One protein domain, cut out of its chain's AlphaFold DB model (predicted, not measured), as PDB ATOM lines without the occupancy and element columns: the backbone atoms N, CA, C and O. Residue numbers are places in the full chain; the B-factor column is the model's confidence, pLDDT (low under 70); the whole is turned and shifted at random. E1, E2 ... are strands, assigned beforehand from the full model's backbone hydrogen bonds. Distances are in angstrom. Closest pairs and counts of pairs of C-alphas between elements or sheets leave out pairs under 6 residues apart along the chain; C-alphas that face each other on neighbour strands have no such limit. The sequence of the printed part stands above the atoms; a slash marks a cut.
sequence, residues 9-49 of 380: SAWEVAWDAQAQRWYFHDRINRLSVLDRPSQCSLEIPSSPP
ATOM      1  N   SER A   9     179.028 227.830 172.156       66.81
ATOM      2  CA  SER A   9     177.757 227.287 171.690       66.81
ATOM      3  C   SER A   9     177.309 226.126 172.577       66.81
ATOM      4  O   SER A   9     177.983 225.100 172.614       66.81
ATOM      5  N   ALA A  10     176.169 226.261 173.259       90.62
ATOM      6  CA  ALA A  10     175.619 225.238 174.159       90.62
ATOM      7  C   ALA A  10     175.129 223.960 173.451       90.62
ATOM      8  O   ALA A  10     174.454 223.118 174.045       90.62
ATOM      9  N   TRP A  11     175.462 223.836 172.173       91.94
ATOM     10  CA  TRP A  11     175.241 222.664 171.362       91.94
ATOM     11  C   TRP A  11     176.298 221.612 171.683       91.94
ATOM     12  O   TRP A  11     177.472 221.930 171.838       91.94
ATOM     13  N   GLU A  12     175.888 220.355 171.744       92.06
ATOM     14  CA  GLU A  12     176.769 219.194 171.810       92.06
ATOM     15  C   GLU A  12     176.407 218.199 170.702       92.06
ATOM     16  O   GLU A  12     175.254 218.108 170.279       92.06
ATOM     17  N   VAL A  13     177.406 217.473 170.195       92.44
ATOM     18  CA  VAL A  13     177.207 216.423 169.187       92.44
ATOM     19  C   VAL A  13     176.995 215.098 169.907       92.44
ATOM     20  O   VAL A  13     177.826 214.687 170.717       92.44
ATOM     21  N   ALA A  14     175.901 214.415 169.590       90.25
ATOM     22  CA  ALA A  14     175.525 213.147 170.196       90.25
ATOM     23  C   ALA A  14     175.207 212.094 169.124       90.25
ATOM     24  O   ALA A  14     174.788 212.415 168.011       90.25
ATOM     25  N   TRP A  15     175.440 210.821 169.449       88.31
ATOM     26  CA  TRP A  15     175.173 209.686 168.563       88.31
ATOM     27  C   TRP A  15     173.887 208.979 168.986       88.31
ATOM     28  O   TRP A  15     173.784 208.503 170.119       88.31
ATOM     29  N   ASP A  16     172.921 208.868 168.076       84.44
ATOM     30  CA  ASP A  16     171.745 208.026 168.273       84.44
ATOM     31  C   ASP A  16     172.051 206.605 167.792       84.44
ATOM     32  O   ASP A  16     172.127 206.321 166.595       84.44
ATOM     33  N   ALA A  17     172.197 205.691 168.749       80.69
ATOM     34  CA  ALA A  17     172.451 204.285 168.475       80.69
ATOM     35  C   ALA A  17     171.252 203.566 167.828       80.69
ATOM     36  O   ALA A  17     171.452 202.587 167.115       80.69
ATOM     37  N   GLN A  18     170.013 204.013 168.037       78.62
ATOM     38  CA  GLN A  18     168.852 203.386 167.399       78.62
ATOM     39  C   GLN A  18     168.753 203.790 165.931       78.62
ATOM     40  O   GLN A  18     168.577 202.929 165.070       78.62
ATOM     41  N   ALA A  19     168.904 205.084 165.650       86.31
ATOM     42  CA  ALA A  19     168.831 205.620 164.296       86.31
ATOM     43  C   ALA A  19     170.161 205.535 163.523       86.31
ATOM     44  O   ALA A  19     170.182 205.843 162.333       86.31
ATOM     45  N   GLN A  20     171.251 205.117 164.180       88.44
ATOM     46  CA  GLN A  20     172.602 205.037 163.610       88.44
ATOM     47  C   GLN A  20     173.025 206.352 162.939       88.44
ATOM     48  O   GLN A  20     173.488 206.368 161.797       88.44
ATOM     49  N   ARG A  21     172.829 207.475 163.637       93.62
ATOM     50  CA  ARG A  21     173.140 208.808 163.107       93.62
ATOM     51  C   ARG A  21     173.574 209.778 164.195       93.62
ATOM     52  O   ARG A  21     173.118 209.705 165.335       93.62
ATOM     53  N   TRP A  22     174.407 210.733 163.807       92.75
ATOM     54  CA  TRP A  22     174.733 211.884 164.640       92.75
ATOM     55  C   TRP A  22     173.577 212.891 164.656       92.75
ATOM     56  O   TRP A  22     172.839 213.025 163.674       92.75
ATOM     57  N   TYR A  23     173.429 213.585 165.779       94.81
ATOM     58  CA  TYR A  23     172.506 214.699 165.969       94.81
ATOM     59  C   TYR A  23     173.131 215.757 166.886       94.81
ATOM     60  O   TYR A  23     174.138 215.510 167.553       94.81
ATOM     61  N   PHE A  24     172.529 216.943 166.911       94.81
ATOM     62  CA  PHE A  24     172.948 218.060 167.751       94.81
ATOM     63  C   PHE A  24     171.944 218.256 168.881       94.81
ATOM     64  O   PHE A  24     170.739 218.334 168.636       94.81
ATOM     65  N   HIS A  25     172.432 218.338 170.115       93.00
ATOM     66  CA  HIS A  25     171.625 218.582 171.304       93.00
ATOM     67  C   HIS A  25     171.944 219.961 171.885       93.00
ATOM     68  O   HIS A  25     173.097 220.264 172.167       93.00
ATOM     69  N   ASP A  26     170.932 220.806 172.052       93.44
ATOM     70  CA  ASP A  26     171.040 222.098 172.722       93.44
ATOM     71  C   ASP A  26     170.837 221.901 174.225       93.44
ATOM     72  O   ASP A  26     169.737 221.574 174.680       93.44
ATOM     73  N   ARG A  27     171.889 222.120 175.015       86.88
ATOM     74  CA  ARG A  27     171.834 221.936 176.470       86.88
ATOM     75  C   ARG A  27     170.989 222.994 177.178       86.88
ATOM     76  O   ARG A  27     170.465 222.697 178.251       86.88
ATOM     77  N   ILE A  28     170.857 224.192 176.606       88.88
ATOM     78  CA  ILE A  28     170.080 225.294 177.191       88.88
ATOM     79  C   ILE A  28     168.597 225.064 176.916       88.88
ATOM     80  O   ILE A  28     167.792 225.032 177.843       88.88
ATOM     81  N   ASN A  29     168.244 224.847 175.648       89.25
ATOM     82  CA  ASN A  29     166.842 224.736 175.235       89.25
ATOM     83  C   ASN A  29     166.290 223.304 175.304       89.25
ATOM     84  O   ASN A  29     165.098 223.096 175.083       89.25
ATOM     85  N   ARG A  30     167.139 222.307 175.594       88.75
ATOM     86  CA  ARG A  30     166.807 220.866 175.587       88.75
ATOM     87  C   ARG A  30     166.250 220.376 174.246       88.75
ATOM     88  O   ARG A  30     165.506 219.397 174.193       88.75
ATOM     89  N   LEU A  31     166.636 221.034 173.155       91.19
ATOM     90  CA  LEU A  31     166.231 220.683 171.798       91.19
ATOM     91  C   LEU A  31     167.223 219.713 171.172       91.19
ATOM     92  O   LEU A  31     168.423 219.810 171.386       91.19
ATOM     93  N   SER A  32     166.718 218.774 170.379       93.69
ATOM     94  CA  SER A  32     167.560 217.883 169.580       93.69
ATOM     95  C   SER A  32     167.205 218.078 168.118       93.69
ATOM     96  O   SER A  32     166.040 217.937 167.746       93.69
ATOM     97  N   VAL A  33     168.192 218.421 167.299       96.00
ATOM     98  CA  VAL A  33     168.019 218.627 165.862       96.00
ATOM     99  C   VAL A  33     168.971 217.741 165.087       96.00
ATOM    100  O   VAL A  33     170.086 217.433 165.504       96.00
ATOM    101  N   LEU A  34     168.473 217.289 163.952       94.94
ATOM    102  CA  LEU A  34     169.157 216.351 163.086       94.94
ATOM    103  C   LEU A  34     170.131 217.042 162.134       94.94
ATOM    104  O   LEU A  34     171.182 216.483 161.822       94.94
ATOM    105  N   ASP A  35     169.770 218.246 161.701       95.94
ATOM    106  CA  ASP A  35     170.579 219.083 160.834       95.94
ATOM    107  C   ASP A  35     171.460 220.008 161.665       95.94
ATOM    108  O   ASP A  35     171.083 220.455 162.749       95.94
ATOM    109  N   ARG A  36     172.652 220.300 161.145       94.75
ATOM    110  CA  ARG A  36     173.622 221.167 161.812       94.75
ATOM    111  C   ARG A  36     173.072 222.595 161.909       94.75
ATOM    112  O   ARG A  36     172.864 223.215 160.864       94.75
ATOM    113  N   PRO A  37     172.885 223.155 163.119       93.88
ATOM    114  CA  PRO A  37     172.523 224.560 163.269       93.88
ATOM    115  C   PRO A  37     173.602 225.452 162.649       93.88
ATOM    116  O   PRO A  37     174.791 225.189 162.828       93.88
ATOM    117  N   SER A  38     173.207 226.540 161.984       90.44
ATOM    118  CA  SER A  38     174.136 227.497 161.350       90.44
ATOM    119  C   SER A  38     175.160 228.088 162.327       90.44
ATOM    120  O   SER A  38     176.269 228.441 161.936       90.44
ATOM    121  N   GLN A  39     174.801 228.151 163.607       86.81
ATOM    122  CA  GLN A  39     175.630 228.640 164.708       86.81
ATOM    123  C   GLN A  39     176.523 227.570 165.367       86.81
ATOM    124  O   GLN A  39     177.231 227.874 166.324       86.81
ATOM    125  N   CYS A  40     176.493 226.316 164.904       87.31
ATOM    126  CA  CYS A  40     177.242 225.218 165.514       87.31
ATOM    127  C   CYS A  40     178.558 224.949 164.763       87.31
ATOM    128  O   CYS A  40     178.569 224.384 163.665       87.31
ATOM    129  N   SER A  41     179.693 225.304 165.370       90.19
ATOM    130  CA  SER A  41     181.038 225.043 164.827       90.19
ATOM    131  C   SER A  41     181.566 223.632 165.125       90.19
ATOM    132  O   SER A  41     182.617 223.268 164.610       90.19
ATOM    133  N   LEU A  42     180.823 222.803 165.867       90.25
ATOM    134  CA  LEU A  42     181.242 221.442 166.203       90.25
ATOM    135  C   LEU A  42     181.294 220.533 164.973       90.25
ATOM    136  O   LEU A  42     180.324 220.410 164.223       90.25
ATOM    137  N   GLU A  43     182.432 219.873 164.786       91.38
ATOM    138  CA  GLU A  43     182.603 218.859 163.753       91.38
ATOM    139  C   GLU A  43     181.983 217.534 164.196       91.38
ATOM    140  O   GLU A  43     182.176 217.070 165.321       91.38
ATOM    141  N   ILE A  44     181.216 216.924 163.293       91.56
ATOM    142  CA  ILE A  44     180.677 215.585 163.495       91.56
ATOM    143  C   ILE A  44     181.796 214.582 163.182       91.56
ATOM    144  O   ILE A  44     182.346 214.641 162.081       91.56
ATOM    145  N   PRO A  45     182.111 213.631 164.078       89.19
ATOM    146  CA  PRO A  45     183.058 212.570 163.765       89.19
ATOM    147  C   PRO A  45     182.583 211.729 162.569       89.19
ATOM    148  O   PRO A  45     181.452 211.241 162.549       89.19
ATOM    149  N   SER A  46     183.453 211.520 161.579       88.19
ATOM    150  CA  SER A  46     183.121 210.794 160.341       88.19
ATOM    151  C   SER A  46     182.763 209.323 160.570       88.19
ATOM    152  O   SER A  46     182.029 208.727 159.785       88.19
ATOM    153  N   SER A  47     183.285 208.730 161.643       87.56
ATOM    154  CA  SER A  47     182.986 207.362 162.051       87.56
ATOM    155  C   SER A  47     182.062 207.362 163.269       87.56
ATOM    156  O   SER A  47     182.295 208.146 164.196       87.56
ATOM    157  N   PRO A  48     181.057 206.466 163.322       84.31
ATOM    158  CA  PRO A  48     180.309 206.245 164.552       84.31
ATOM    159  C   PRO A  48     181.276 205.868 165.681       84.31
ATOM    160  O   PRO A  48     182.348 205.312 165.407       84.31
ATOM    161  N   PRO A  49     180.939 206.158 166.948       81.06
ATOM    162  CA  PRO A  49     181.746 205.671 168.052       81.06
ATOM    163  C   PRO A  49     181.865 204.150 167.909       81.06
ATOM    164  O   PRO A  49     180.854 203.462 167.815       81.06
TER     165      PRO A  49
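Overview. This is residues 9 to 49 of the 380 residues of the protein "Hypothetical protein" of Polarella glacialis (UniProt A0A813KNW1). With little regular structure, the domain is a two-strand hairpin, E1 and E2, and a long unnamed stretch, residues 27 to 49, that folds back beside E2 and then runs over one face of the hairpin toward its turn. The 41 printed residues have no named helix and two strands, E1 then E2, in one antiparallel sheet; the class is all strand, with 12 residues in named elements. The whole is compact, with a radius of gyration of the C-alphas of 9.9 A, and rounded, spanning 24 by 18 by 14 A.

Along the chain. E1, residues 11 to 16, begins at C-alpha 11 (175.241, 222.664, 171.362) and is 15.4 A long. E2, residues 21 to 26, is 16.5 A long and ends at C-alpha 26 (171.040, 222.098, 172.722).

Arrangement. E1 and E2 form a hairpin with a tight link, their directions at 147 degrees. C-alphas 13 and 24 face each other at 4.8 A. N 12 and O 25, 2.8 A apart, are within hydrogen-bond range. Residues 24 to 25 of E2 pair antiparallel with residues 32 to 33.

Size, cuts and confidence. The farthest C-alphas, of Asn 29 and Ser 47, are 27.1 A apart. The printed part has no cut. Residue 9 is under pLDDT 70.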